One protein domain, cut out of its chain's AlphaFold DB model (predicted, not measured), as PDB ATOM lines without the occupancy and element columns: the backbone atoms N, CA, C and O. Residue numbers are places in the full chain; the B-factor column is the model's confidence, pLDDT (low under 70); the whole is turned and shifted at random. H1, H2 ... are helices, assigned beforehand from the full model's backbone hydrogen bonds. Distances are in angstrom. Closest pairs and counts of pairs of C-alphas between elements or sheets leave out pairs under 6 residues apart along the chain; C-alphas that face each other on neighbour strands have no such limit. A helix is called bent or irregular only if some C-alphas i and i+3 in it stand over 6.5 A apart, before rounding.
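What this domain is: This is residues 70 to 170 of the 255 residues of the protein "Helix-turn-helix transcriptional regulator" of Macrococcus canis (UniProt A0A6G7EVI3). The longest helix, H6, packs on H5, and H5 packs side by side with H3 in the core; H4 covers another side of H3, and the two shorter helices H1 and H2 lie at the far side of that core from H6, with H2 on H3 and H1 loosely placed near H2 and H5. H3, H4 and H5 form an up-and-down bundle, each running against the one before it. The printed part has 101 residues with six named helices, H1 to H6 in order, and no named strand: all helix. It is compact and rounded, with a radius of gyration of the C-alphas of 13.1 A and spans of 33 by 31 by 22 A.

Where its parts are: Find C-alpha 152 at (200.268, 247.625, 278.898); from there H6, residues 152 to 168, runs 24.8 A to C-alpha 168 at (212.331, 252.289, 257.695). Just before it is H5, residues 137 to 149, 19.4 A; it is irregular, with C-alphas 145 and 148 at 7.8 A, against about 5 A in a regular helix. H3 is residues 98 to 112, 21.1 A, and H4 is residues 115 to 129, 20.8 A. Go back to C-alpha 71 at (193.299, 256.665, 250.246) for H1, residues 71 to 81, 15.6 A. H2 follows, residues 86 to 92, 9.8 A.

How they stand to each other: Start at H6, which touches H5 as a helical hairpin, at a shallow tilt of 28 degrees, opposite ways; look at the closest C-alphas, Ile 140 and Ile 162, 5.6 A apart. H5 touches H3, the same way at 36 degrees, only just steep, with the C-alphas of Leu 107 and Ile 146 closest at 5.7 A. H3 is the hub, touching three helices. It touches H4 in a hairpin, a shallow tilt of 27 degrees, opposite ways, with the C-alphas of Gly 106 and Tyr 121 closest at 5.2 A. H2 and H3, also a hairpin, touch at a steep tilt of 39 degrees, opposite ways, with the C-alphas of Ile 86 and Leu 104 closest at 6.7 A. H4 is close to H6 but not clearly touching, with the C-alphas of Trp 126 and Gln 154 closest at 7.5 A. H1 touches no helix but is near H2 and near H5; H3 and H6 are apart. In H1, H2, H4 and H6 every O i to N i+4 pair is within hydrogen-bond range; in H3 10 of 11 are, in H5 5 of 9.

The domain as a whole: Look to the C-alphas of Thr 114 and Leu 168, the two farthest apart, at 35.0 A. The printed part has no cut, and no link is long: H4 to H5, with 7 residues, is short, and the other links are tight. The mean pLDDT of the printed part is 89.2; residues 81 to 84 and 133 are under 70.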
ATOM      1  N   ASN A  70     193.042 259.379 246.424       82.94
ATOM      2  CA  ASN A  70     194.136 258.880 247.242       82.94
ATOM      3  C   ASN A  70     193.580 258.488 248.611       82.94
ATOM      4  O   ASN A  70     193.059 259.332 249.335       82.94
ATOM      5  N   PHE A  71     193.736 257.212 248.964       84.81
ATOM      6  CA  PHE A  71     193.299 256.665 250.246       84.81
ATOM      7  C   PHE A  71     193.754 257.502 251.449       84.81
ATOM      8  O   PHE A  71     192.970 257.715 252.367       84.81
ATOM      9  N   TYR A  72     195.000 257.978 251.450       81.81
ATOM     10  CA  TYR A  72     195.568 258.714 252.580       81.81
ATOM     11  C   TYR A  72     195.068 260.144 252.669       81.81
ATOM     12  O   TYR A  72     194.848 260.635 253.772       81.81
ATOM     13  N   ASP A  73     194.905 260.806 251.526       82.50
ATOM     14  CA  ASP A  73     194.378 262.168 251.503       82.50
ATOM     15  C   ASP A  73     192.920 262.141 251.981       82.50
ATOM     16  O   ASP A  73     192.547 262.915 252.856       82.50
ATOM     17  N   ASP A  74     192.130 261.175 251.500       85.75
ATOM     18  CA  ASP A  74     190.755 260.977 251.953       85.75
ATOM     19  C   ASP A  74     190.692 260.603 253.439       85.75
ATOM     20  O   ASP A  74     189.944 261.233 254.176       85.75
ATOM     21  N   LEU A  75     191.495 259.639 253.909       83.06
ATOM     22  CA  LEU A  75     191.518 259.254 255.325       83.06
ATOM     23  C   LEU A  75     191.853 260.451 256.225       83.06
ATOM     24  O   LEU A  75     191.168 260.682 257.215       83.06
ATOM     25  N   ASN A  76     192.888 261.222 255.887       79.00
ATOM     26  CA  ASN A  76     193.267 262.400 256.667       79.00
ATOM     27  C   ASN A  76     192.167 263.468 256.662       79.00
ATOM     28  O   ASN A  76     191.918 264.076 257.701       79.00
ATOM     29  N   ASN A  77     191.490 263.671 255.528       79.88
ATOM     30  CA  ASN A  77     190.378 264.613 255.430       79.88
ATOM     31  C   ASN A  77     189.198 264.188 256.318       79.88
ATOM     32  O   ASN A  77     188.737 265.001 257.117       79.88
ATOM     33  N   GLU A  78     188.764 262.926 256.253       80.31
ATOM     34  CA  GLU A  78     187.674 262.405 257.098       80.31
ATOM     35  C   GLU A  78     188.007 262.547 258.591       80.31
ATOM     36  O   GLU A  78     187.211 263.061 259.380       80.31
ATOM     37  N   LEU A  79     189.231 262.173 258.981       76.69
ATOM     38  CA  LEU A  79     189.683 262.283 260.370       76.69
ATOM     39  C   LEU A  79     189.771 263.738 260.844       76.69
ATOM     40  O   LEU A  79     189.443 264.020 261.996       76.69
ATOM     41  N   SER A  80     190.179 264.666 259.974       70.25
ATOM     42  CA  SER A  80     190.238 266.095 260.311       70.25
ATOM     43  C   SER A  80     188.857 266.709 260.547       70.25
ATOM     44  O   SER A  80     188.718 267.595 261.385       70.25
ATOM     45  N   GLN A  81     187.832 266.208 259.856       68.56
ATOM     46  CA  GLN A  81     186.457 266.692 259.983       68.56
ATOM     47  C   GLN A  81     185.706 266.041 261.150       68.56
ATOM     48  O   GLN A  81     184.584 266.447 261.440       68.56
ATOM     49  N   GLN A  82     186.302 265.042 261.815       64.19
ATOM     50  CA  GLN A  82     185.653 264.219 262.847       64.19
ATOM     51  C   GLN A  82     184.344 263.557 262.366       64.19
ATOM     52  O   GLN A  82     183.546 263.090 263.174       64.19
ATOM     53  N   LEU A  83     184.120 263.485 261.050       60.53
ATOM     54  CA  LEU A  83     182.968 262.836 260.432       60.53
ATOM     55  C   LEU A  83     183.321 261.369 260.209       60.53
ATOM     56  O   LEU A  83     183.836 260.976 259.168       60.53
ATOM     57  N   VAL A  84     183.114 260.529 261.216       60.59
ATOM     58  CA  VAL A  84     183.587 259.141 261.160       60.59
ATOM     59  C   VAL A  84     182.490 258.227 260.601       60.59
ATOM     60  O   VAL A  84     181.991 257.331 261.276       60.59
ATOM     61  N   PHE A  85     182.142 258.391 259.319       74.88
ATOM     62  CA  PHE A  85     181.321 257.414 258.581       74.88
ATOM     63  C   PHE A  85     182.190 256.246 258.083       74.88
ATOM     64  O   PHE A  85     182.340 256.015 256.882       74.88
ATOM     65  N   ILE A  86     182.804 255.492 259.004       83.19
ATOM     66  CA  ILE A  86     183.772 254.432 258.653       83.19
ATOM     67  C   ILE A  86     183.182 253.375 257.728       83.19
ATOM     68  O   ILE A  86     183.895 252.873 256.862       83.19
ATOM     69  N   ASP A  87     181.903 253.035 257.867       85.69
ATOM     70  CA  ASP A  87     181.289 252.048 256.981       85.69
ATOM     71  C   ASP A  87     181.172 252.564 255.537       85.69
ATOM     72  O   ASP A  87     181.464 251.812 254.604       85.69
ATOM     73  N   GLU A  88     180.845 253.844 255.333       88.25
ATOM     74  CA  GLU A  88     180.836 254.472 254.004       88.25
ATOM     75  C   GLU A  88     182.257 254.575 253.436       88.25
ATOM     76  O   GLU A  88     182.507 254.214 252.281       88.25
ATOM     77  N   PHE A  89     183.221 254.966 254.274       87.44
ATOM     78  CA  PHE A  89     184.630 255.015 253.901       87.44
ATOM     79  C   PHE A  89     185.156 253.631 253.482       87.44
ATOM     80  O   PHE A  89     185.793 253.485 252.439       87.44
ATOM     81  N   ILE A  90     184.842 252.576 254.239       90.00
ATOM     82  CA  ILE A  90     185.219 251.197 253.902       90.00
ATOM     83  C   ILE A  90     184.579 250.758 252.576       90.00
ATOM     84  O   ILE A  90     185.235 250.070 251.791       90.00
ATOM     85  N   GLN A  91     183.327 251.141 252.304       89.50
ATOM     86  CA  GLN A  91     182.651 250.818 251.040       89.50
ATOM     87  C   GLN A  91     183.318 251.491 249.835       89.50
ATOM     88  O   GLN A  91     183.454 250.858 248.786       89.50
ATOM     89  N   LYS A  92     183.794 252.733 249.994       88.19
ATOM     90  CA  LYS A  92     184.555 253.463 248.967       88.19
ATOM     91  C   LYS A  92     185.884 252.780 248.615       88.19
ATOM     92  O   LYS A  92     186.378 252.932 247.499       88.19
ATOM     93  N   TYR A  93     186.429 251.980 249.532       89.06
ATOM     94  CA  TYR A  93     187.732 251.329 249.408       89.06
ATOM     95  C   TYR A  93     187.639 249.790 249.469       89.06
ATOM     96  O   TYR A  93     188.090 249.160 250.432       89.06
ATOM     97  N   PRO A  94     187.110 249.131 248.413       85.94
ATOM     98  CA  PRO A  94     186.818 247.693 248.427       85.94
ATOM     99  C   PRO A  94     188.062 246.801 248.558       85.94
ATOM    100  O   PRO A  94     187.950 245.654 248.994       85.94
ATOM    101  N   TYR A  95     189.242 247.326 248.218       86.94
ATOM    102  CA  TYR A  95     190.525 246.626 248.284       86.94
ATOM    103  C   TYR A  95     191.136 246.555 249.692       86.94
ATOM    104  O   TYR A  95     192.169 245.909 249.868       86.94
ATOM    105  N   LEU A  96     190.526 247.193 250.698       91.50
ATOM    106  CA  LEU A  96     190.985 247.087 252.082       91.50
ATOM    107  C   LEU A  96     190.924 245.639 252.574       91.50
ATOM    108  O   LEU A  96     189.910 244.945 252.421       91.50
ATOM    109  N   THR A  97     191.994 245.201 253.235       92.81
ATOM    110  CA  THR A  97     192.043 243.870 253.845       92.81
ATOM    111  C   THR A  97     191.116 243.793 255.060       92.81
ATOM    112  O   THR A  97     190.759 244.807 255.664       92.81
ATOM    113  N   SER A  98     190.744 242.579 255.476       93.56
ATOM    114  CA  SER A  98     189.973 242.383 256.713       93.56
ATOM    115  C   SER A  98     190.677 242.985 257.933       93.56
ATOM    116  O   SER A  98     190.018 243.528 258.813       93.56
ATOM    117  N   PHE A  99     192.012 242.937 257.964       93.88
ATOM    118  CA  PHE A  99     192.808 243.538 259.029       93.88
ATOM    119  C   PHE A  99     192.666 245.064 259.056       93.88
ATOM    120  O   PHE A  99     192.322 245.628 260.090       93.88
ATOM    121  N   GLN A 100     192.821 245.724 257.907       94.25
ATOM    122  CA  GLN A 100     192.686 247.178 257.790       94.25
ATOM    123  C   GLN A 100     191.267 247.650 258.128       94.25
ATOM    124  O   GLN A 100     191.094 248.636 258.839       94.25
ATOM    125  N   LYS A 101     190.243 246.901 257.700       94.88
ATOM    126  CA  LYS A 101     188.843 247.161 258.078       94.88
ATOM    127  C   LYS A 101     188.632 247.059 259.589       94.88
ATOM    128  O   LYS A 101     187.926 247.886 260.153       94.88
ATOM    129  N   ASN A 102     189.247 246.077 260.251       95.25
ATOM    130  CA  ASN A 102     189.172 245.955 261.708       95.25
ATOM    131  C   ASN A 102     189.878 247.115 262.418       95.25
ATOM    132  O   ASN A 102     189.345 247.595 263.411       95.25
ATOM    133  N   ILE A 103     191.015 247.599 261.902       95.06
ATOM    134  CA  ILE A 103     191.684 248.790 262.448       95.06
ATOM    135  C   ILE A 103     190.786 250.025 262.329       95.06
ATOM    136  O   ILE A 103     190.578 250.711 263.324       95.06
ATOM    137  N   LEU A 104     190.209 250.280 261.152       92.88
ATOM    138  CA  LEU A 104     189.307 251.418 260.934       92.88
ATOM    139  C   LEU A 104     188.069 251.361 261.840       92.88
ATOM    140  O   LEU A 104     187.642 252.379 262.374       92.88
ATOM    141  N   LYS A 105     187.523 250.165 262.076       92.62
ATOM    142  CA  LYS A 105     186.435 249.970 263.046       92.62
ATOM    143  C   LYS A 105     186.901 250.146 264.492       92.62
ATOM    144  O   LYS A 105     186.175 250.698 265.303       92.62
ATOM    145  N   GLY A 106     188.121 249.730 264.828       93.69
ATOM    146  CA  GLY A 106     188.732 250.057 266.118       93.69
ATOM    147  C   GLY A 106     188.854 251.570 266.311       93.69
ATOM    148  O   GLY A 106     188.507 252.081 267.371       93.69
ATOM    149  N   LEU A 107     189.252 252.294 265.264       91.12
ATOM    150  CA  LEU A 107     189.331 253.752 265.274       91.12
ATOM    151  C   LEU A 107     187.965 254.394 265.532       91.12
ATOM    152  O   LEU A 107     187.877 255.241 266.413       91.12
ATOM    153  N   SER A 108     186.891 253.959 264.859       89.06
ATOM    154  CA  SER A 108     185.551 254.514 265.127       89.06
ATOM    155  C   SER A 108     185.114 254.317 266.574       89.06
ATOM    156  O   SER A 108     184.479 255.198 267.150       89.06
ATOM    157  N   THR A 109     185.502 253.203 267.206       90.88
ATOM    158  CA  THR A 109     185.153 252.983 268.614       90.88
ATOM    159  C   THR A 109     185.842 253.932 269.592       90.88
ATOM    160  O   THR A 109     185.349 254.082 270.709       90.88
ATOM    161  N   LEU A 110     186.941 254.587 269.200       87.75
ATOM    162  CA  LEU A 110     187.584 255.621 270.018       87.75
ATOM    163  C   LEU A 110     186.796 256.940 270.018       87.75
ATOM    164  O   LEU A 110     186.915 257.699 270.974       87.75
ATOM    165  N   TYR A 111     185.992 257.196 268.982       83.31
ATOM    166  CA  TYR A 111     185.170 258.404 268.878       83.31
ATOM    167  C   TYR A 111     183.784 258.215 269.499       83.31
ATOM    168  O   TYR A 111     183.352 259.043 270.296       83.31
ATOM    169  N   GLU A 112     183.094 257.122 269.161       83.56
ATOM    170  CA  GLU A 112     181.667 256.949 269.495       83.56
ATOM    171  C   GLU A 112     181.325 255.560 270.060       83.56
ATOM    172  O   GLU A 112     180.165 255.256 270.335       83.56
ATOM    173  N   GLY A 113     182.321 254.687 270.231       82.94
ATOM    174  CA  GLY A 113     182.096 253.304 270.647       82.94
ATOM    175  C   GLY A 113     181.970 253.115 272.154       82.94
ATOM    176  O   GLY A 113     182.493 253.873 272.971       82.94
ATOM    177  N   THR A 114     181.332 252.013 272.531       91.06
ATOM    178  CA  THR A 114     181.315 251.534 273.915       91.06
ATOM    179  C   THR A 114     182.644 250.876 274.295       91.06
ATOM    180  O   THR A 114     183.363 250.334 273.451       91.06
ATOM    181  N   GLY A 115     182.945 250.809 275.596       91.31
ATOM    182  CA  GLY A 115     184.120 250.074 276.086       91.31
ATOM    183  C   GLY A 115     184.130 248.594 275.674       91.31
ATOM    184  O   GLY A 115     185.193 248.022 275.450       91.31
ATOM    185  N   HIS A 116     182.953 247.978 275.500       94.06
ATOM    186  CA  HIS A 116     182.834 246.609 274.993       94.06
ATOM    187  C   HIS A 116     183.245 246.489 273.517       94.06
ATOM    188  O   HIS A 116     183.890 245.517 273.125       94.06
ATOM    189  N   GLU A 117     182.899 247.470 272.685       93.50
ATOM    190  CA  GLU A 117     183.301 247.479 271.278       93.50
ATOM    191  C   GLU A 117     184.796 247.756 271.120       93.50
ATOM    192  O   GLU A 117     185.455 247.073 270.332       93.50
ATOM    193  N   GLN A 118     185.344 248.678 271.915       94.31
ATOM    194  CA  GLN A 118     186.787 248.924 271.977       94.31
ATOM    195  C   GLN A 118     187.548 247.642 272.353       94.31
ATOM    196  O   GLN A 118     188.485 247.247 271.660       94.31
ATOM    197  N   GLU A 119     187.100 246.944 273.400       96.00
ATOM    198  CA  GLU A 119     187.640 245.650 273.831       96.00
ATOM    199  C   GLU A 119     187.620 244.617 272.696       96.00
ATOM    200  O   GLU A 119     188.641 244.006 272.372       96.00
ATOM    201  N   LYS A 120     186.464 244.462 272.039       96.00
ATOM    202  CA  LYS A 120     186.279 243.529 270.924       96.00
ATOM    203  C   LYS A 120     187.281 243.785 269.798       96.00
ATOM    204  O   LYS A 120     187.920 242.841 269.329       96.00
ATOM    205  N   TYR A 121     187.406 245.029 269.330       96.19
ATOM    206  CA  TYR A 121     188.321 245.330 268.229       96.19
ATOM    207  C   TYR A 121     189.783 245.261 268.663       96.19
ATOM    208  O   TYR A 121     190.593 244.751 267.889       96.19
ATOM    209  N   ARG A 122     190.123 245.652 269.899       96.38
ATOM    210  CA  ARG A 122     191.483 245.485 270.428       96.38
ATOM    211  C   ARG A 122     191.940 244.031 270.333       96.38
ATOM    212  O   ARG A 122     193.000 243.769 269.772       96.38
ATOM    213  N   GLU A 123     191.131 243.084 270.810       95.50
ATOM    214  CA  GLU A 123     191.480 241.656 270.797       95.50
ATOM    215  C   GLU A 123     191.595 241.090 269.372       95.50
ATOM    216  O   GLU A 123     192.533 240.349 269.061       95.50
ATOM    217  N   ILE A 124     190.680 241.472 268.472       95.50
ATOM    218  CA  ILE A 124     190.722 241.059 267.059       95.50
ATOM    219  C   ILE A 124     192.013 241.546 266.385       95.50
ATOM    220  O   ILE A 124     192.686 240.781 265.681       95.50
ATOM    221  N   ILE A 125     192.362 242.815 266.591       96.19
ATOM    222  CA  ILE A 125     193.535 243.434 265.972       96.19
ATOM    223  C   ILE A 125     194.811 242.855 266.598       96.19
ATOM    224  O   ILE A 125     195.705 242.429 265.864       96.19
ATOM    225  N   TRP A 126     194.870 242.727 267.928       95.88
ATOM    226  CA  TRP A 126     196.014 242.158 268.645       95.88
ATOM    227  C   TRP A 126     196.332 240.727 268.204       95.88
ATOM    228  O   TRP A 126     197.484 240.404 267.911       95.88
ATOM    229  N   LYS A 127     195.309 239.871 268.075       93.44
ATOM    230  CA  LYS A 127     195.475 238.493 267.590       93.44
ATOM    231  C   LYS A 127     196.078 238.441 266.185       93.44
ATOM    232  O   LYS A 127     196.778 237.483 265.859       93.44
ATOM    233  N   THR A 128     195.808 239.450 265.361       91.81
ATOM    234  CA  THR A 128     196.379 239.547 264.015       91.81
ATOM    235  C   THR A 128     197.833 240.014 264.072       91.81
ATOM    236  O   THR A 128     198.693 239.358 263.493       91.81
ATOM    237  N   ILE A 129     198.126 241.081 264.824       91.81
ATOM    238  CA  ILE A 129     199.479 241.649 264.960       91.81
ATOM    239  C   ILE A 129     200.456 240.633 265.554       91.81
ATOM    240  O   ILE A 129     201.528 240.422 264.999       91.81
ATOM    241  N   LYS A 130     200.076 239.949 266.640       87.69
ATOM    242  CA  LYS A 130     200.953 239.006 267.355       87.69
ATOM    243  C   LYS A 130     201.496 237.876 266.466       87.69
ATOM    244  O   LYS A 130     202.535 237.306 266.776       87.69
ATOM    245  N   ASN A 131     200.776 237.531 265.401       82.25
ATOM    246  CA  ASN A 131     201.132 236.442 264.492       82.25
ATOM    247  C   ASN A 131     201.678 236.939 263.144       82.25
ATOM    248  O   ASN A 131     201.935 236.117 262.268       82.25
ATOM    249  N   ASN A 132     201.795 238.254 262.938       77.62
ATOM    250  CA  ASN A 132     202.178 238.827 261.655       77.62
ATOM    251  C   ASN A 132     203.566 239.467 261.738       77.62
ATOM    252  O   ASN A 132     203.737 240.518 262.346       77.62
ATOM    253  N   GLU A 133     204.546 238.849 261.082       68.31
ATOM    254  CA  GLU A 133     205.932 239.333 261.069       68.31
ATOM    255  C   GLU A 133     206.155 240.503 260.088       68.31
ATOM    256  O   GLU A 133     207.188 241.167 260.147       68.31
ATOM    257  N   ASN A 134     205.204 240.787 259.184       81.50
ATOM    258  CA  ASN A 134     205.400 241.734 258.081       81.50
ATOM    259  C   ASN A 134     204.215 242.699 257.903       81.50
ATOM    260  O   ASN A 134     203.486 242.639 256.913       81.50
ATOM    261  N   LEU A 135     204.036 243.620 258.853       90.00
ATOM    262  CA  LEU A 135     203.141 244.773 258.693       90.00
ATOM    263  C   LEU A 135     203.653 245.689 257.575       90.00
ATOM    264  O   LEU A 135     204.822 246.058 257.602       90.00
ATOM    265  N   LEU A 136     202.805 246.065 256.616       91.94
ATOM    266  CA  LEU A 136     203.169 246.950 255.499       91.94
ATOM    267  C   LEU A 136     202.981 248.436 255.864       91.94
ATOM    268  O   LEU A 136     202.279 248.735 256.831       91.94
ATOM    269  N   PRO A 137     203.531 249.397 255.086       92.69
ATOM    270  CA  PRO A 137     203.406 250.827 255.392       92.69
ATOM    271  C   PRO A 137     201.969 251.289 255.674       92.69
ATOM    272  O   PRO A 137     201.731 252.011 256.638       92.69
ATOM    273  N   ASN A 138     200.995 250.831 254.882       91.56
ATOM    274  CA  ASN A 138     199.582 251.172 255.063       91.56
ATOM    275  C   ASN A 138     199.043 250.689 256.418       91.56
ATOM    276  O   ASN A 138     198.267 251.391 257.063       91.56
ATOM    277  N   ASP A 139     199.459 249.497 256.847       93.81
ATOM    278  CA  ASP A 139     199.056 248.931 258.131       93.81
ATOM    279  C   ASP A 139     199.653 249.751 259.276       93.81
ATOM    280  O   ASP A 139     198.957 250.070 260.234       93.81
ATOM    281  N   ILE A 140     200.917 250.163 259.147       95.06
ATOM    282  CA  ILE A 140     201.614 251.001 260.130       95.06
ATOM    283  C   ILE A 140     200.964 252.377 260.271       95.06
ATOM    284  O   ILE A 140     200.764 252.844 261.392       95.06
ATOM    285  N   ILE A 141     200.574 253.002 259.159       93.94
ATOM    286  CA  ILE A 141     199.829 254.267 259.171       93.94
ATOM    287  C   ILE A 141     198.521 254.093 259.944       93.94
ATOM    288  O   ILE A 141     198.251 254.854 260.868       93.94
ATOM    289  N   LEU A 142     197.740 253.061 259.630       94.25
ATOM    290  CA  LEU A 142     196.469 252.803 260.304       94.25
ATOM    291  C   LEU A 142     196.643 252.505 261.800       94.25
ATOM    292  O   LEU A 142     195.914 253.053 262.626       94.25
ATOM    293  N   LEU A 143     197.639 251.695 262.167       95.25
ATOM    294  CA  LEU A 143     197.958 251.398 263.566       95.25
ATOM    295  C   LEU A 143     198.379 252.647 264.347       95.25
ATOM    296  O   LEU A 143     198.059 252.758 265.531       95.25
ATOM    297  N   SER A 144     199.023 253.615 263.693       94.69
ATOM    298  CA  SER A 144     199.424 254.875 264.327       94.69
ATOM    299  C   SER A 144     198.257 255.757 264.785       94.69
ATOM    300  O   SER A 144     198.448 256.599 265.660       94.69
ATOM    301  N   TYR A 145     197.045 255.530 264.268       91.94
ATOM    302  CA  TYR A 145     195.836 256.208 264.746       91.94
ATOM    303  C   TYR A 145     195.166 255.491 265.925       91.94
ATOM    304  O   TYR A 145     194.390 256.109 266.644       91.94
ATOM    305  N   ILE A 146     195.453 254.202 266.143       93.31
ATOM    306  CA  ILE A 146     194.731 253.376 267.124       93.31
ATOM    307  C   ILE A 146     195.615 252.771 268.214       93.31
ATOM    308  O   ILE A 146     195.126 251.961 268.995       93.31
ATOM    309  N   PHE A 147     196.902 253.117 268.308       94.31
ATOM    310  CA  PHE A 147     197.780 252.522 269.328       94.31
ATOM    311  C   PHE A 147     197.293 252.789 270.771       94.31
ATOM    312  O   PHE A 147     197.596 252.016 271.677       94.31
ATOM    313  N   PHE A 148     196.477 253.828 270.980       91.06
ATOM    314  CA  PHE A 148     195.779 254.124 272.239       91.06
ATOM    315  C   PHE A 148     194.729 253.083 272.641       91.06
ATOM    316  O   PHE A 148     194.387 252.975 273.813       91.06
ATOM    317  N   LEU A 149     194.216 252.308 271.681       93.75
ATOM    318  CA  LEU A 149     193.269 251.228 271.943       93.75
ATOM    319  C   LEU A 149     193.919 250.100 272.760       93.75
ATOM    320  O   LEU A 149     193.228 249.365 273.464       93.75
ATOM    321  N   PHE A 150     195.240 249.946 272.655       94.69
ATOM    322  CA  PHE A 150     196.003 248.894 273.317       94.69
ATOM    323  C   PHE A 150     196.467 249.318 274.705       94.69
ATOM    324  O   PHE A 150     196.617 250.503 274.989       94.69
ATOM    325  N   LYS A 151     196.710 248.328 275.570       90.06
ATOM    326  CA  LYS A 151     197.103 248.543 276.967       90.06
ATOM    327  C   LYS A 151     198.365 247.762 277.315       90.06
ATOM    328  O   LYS A 151     198.646 246.719 276.714       90.06
ATOM    329  N   ASP A 152     199.097 248.268 278.302       90.12
ATOM    330  CA  ASP A 152     200.268 247.625 278.898       90.12
ATOM    331  C   ASP A 152     201.275 247.147 277.830       90.12
ATOM    332  O   ASP A 152     201.586 247.849 276.865       90.12
ATOM    333  N   LYS A 153     201.736 245.897 277.939       92.88
ATOM    334  CA  LYS A 153     202.702 245.283 277.017       92.88
ATOM    335  C   LYS A 153     202.234 245.231 275.559       92.88
ATOM    336  O   LYS A 153     203.075 245.163 274.668       92.88
ATOM    337  N   GLN A 154     200.922 245.230 275.294       94.81
ATOM    338  CA  GLN A 154     200.424 245.280 273.911       94.81
ATOM    339  C   GLN A 154     200.706 246.652 273.294       94.81
ATOM    340  O   GLN A 154     201.135 246.736 272.145       94.81
ATOM    341  N   GLN A 155     200.495 247.717 274.072       94.62
ATOM    342  CA  GLN A 155     200.753 249.084 273.639       94.62
ATOM    343  C   GLN A 155     202.248 249.306 273.399       94.62
ATOM    344  O   GLN A 155     202.621 249.793 272.335       94.62
ATOM    345  N   GLU A 156     203.105 248.867 274.325       93.62
ATOM    346  CA  GLU A 156     204.564 248.939 274.169       93.62
ATOM    347  C   GLU A 156     205.045 248.226 272.897       93.62
ATOM    348  O   GLU A 156     205.835 248.781 272.128       93.62
ATOM    349  N   PHE A 157     204.537 247.013 272.648       93.94
ATOM    350  CA  PHE A 157     204.866 246.242 271.452       93.94
ATOM    351  C   PHE A 157     204.476 246.996 270.176       93.94
ATOM    352  O   PHE A 157     205.293 247.158 269.274       93.94
ATOM    353  N   ILE A 158     203.243 247.499 270.110       94.88
ATOM    354  CA  ILE A 158     202.728 248.173 268.915       94.88
ATOM    355  C   ILE A 158     203.443 249.497 268.668       94.88
ATOM    356  O   ILE A 158     203.796 249.789 267.530       94.88
ATOM    357  N   ILE A 159     203.711 250.279 269.714       96.19
ATOM    358  CA  ILE A 159     204.482 251.522 269.592       96.19
ATOM    359  C   ILE A 159     205.874 251.227 269.031       96.19
ATOM    360  O   ILE A 159     206.342 251.950 268.151       96.19
ATOM    361  N   LYS A 160     206.536 250.168 269.514       95.19
ATOM    362  CA  LYS A 160     207.846 249.756 269.006       95.19
ATOM    363  C   LYS A 160     207.780 249.394 267.518       95.19
ATOM    364  O   LYS A 160     208.558 249.948 266.744       95.19
ATOM    365  N   GLU A 161     206.830 248.547 267.125       93.75
ATOM    366  CA  GLU A 161     206.638 248.153 265.722       93.75
ATOM    367  C   GLU A 161     206.366 249.364 264.821       93.75
ATOM    368  O   GLU A 161     206.997 249.520 263.776       93.75
ATOM    369  N   ILE A 162     205.471 250.268 265.237       95.94
ATOM    370  CA  ILE A 162     205.163 251.478 264.465       95.94
ATOM    371  C   ILE A 162     206.423 252.326 264.284       95.94
ATOM    372  O   ILE A 162     206.720 252.718 263.158       95.94
ATOM    373  N   LYS A 163     207.190 252.577 265.353       96.44
ATOM    374  CA  LYS A 163     208.414 253.391 265.295       96.44
ATOM    375  C   LYS A 163     209.437 252.818 264.320       96.44
ATOM    376  O   LYS A 163     209.873 253.524 263.414       96.44
ATOM    377  N   GLU A 164     209.784 251.541 264.477       94.44
ATOM    378  CA  GLU A 164     210.803 250.887 263.648       94.44
ATOM    379  C   GLU A 164     210.429 250.923 262.161       94.44
ATOM    380  O   GLU A 164     211.265 251.212 261.302       94.44
ATOM    381  N   LYS A 165     209.154 250.683 261.844       95.00
ATOM    382  CA  LYS A 165     208.675 250.690 260.460       95.00
ATOM    383  C   LYS A 165     208.489 252.095 259.887       95.00
ATOM    384  O   LYS A 165     208.729 252.294 258.698       95.00
ATOM    385  N   MET A 166     208.083 253.069 260.701       94.69
ATOM    386  CA  MET A 166     207.995 254.467 260.275       94.69
ATOM    387  C   MET A 166     209.368 255.047 259.941       94.69
ATOM    388  O   MET A 166     209.470 255.813 258.989       94.69
ATOM    389  N   ASP A 167     210.418 254.665 260.669       92.94
ATOM    390  CA  ASP A 167     211.782 255.069 260.325       92.94
ATOM    391  C   ASP A 167     212.291 254.342 259.069       92.94
ATOM    392  O   ASP A 167     212.911 254.967 258.208       92.94
ATOM    393  N   LEU A 168     211.972 253.052 258.899       94.62
ATOM    394  CA  LEU A 168     212.331 252.289 257.695       94.62
ATOM    395  C   LEU A 168     211.693 252.854 256.413       94.62
ATOM    396  O   LEU A 168     212.314 252.839 255.351       94.62
ATOM    397  N   TRP A 169     210.448 253.322 256.499       95.19
ATOM    398  CA  TRP A 169     209.668 253.820 255.361       95.19
ATOM    399  C   TRP A 169     209.407 255.316 255.432       95.19
ATOM    400  O   TRP A 169     208.395 255.788 254.922       95.19
ATOM    401  N   GLU A 170     210.312 256.065 256.051       94.69
ATOM    402  CA  GLU A 170     210.108 257.482 256.334       94.69
ATOM    403  C   GLU A 170     209.770 258.309 255.077       94.69
ATOM    404  O   GLU A 170     208.930 259.207 255.138       94.69
TER     405      GLU A 170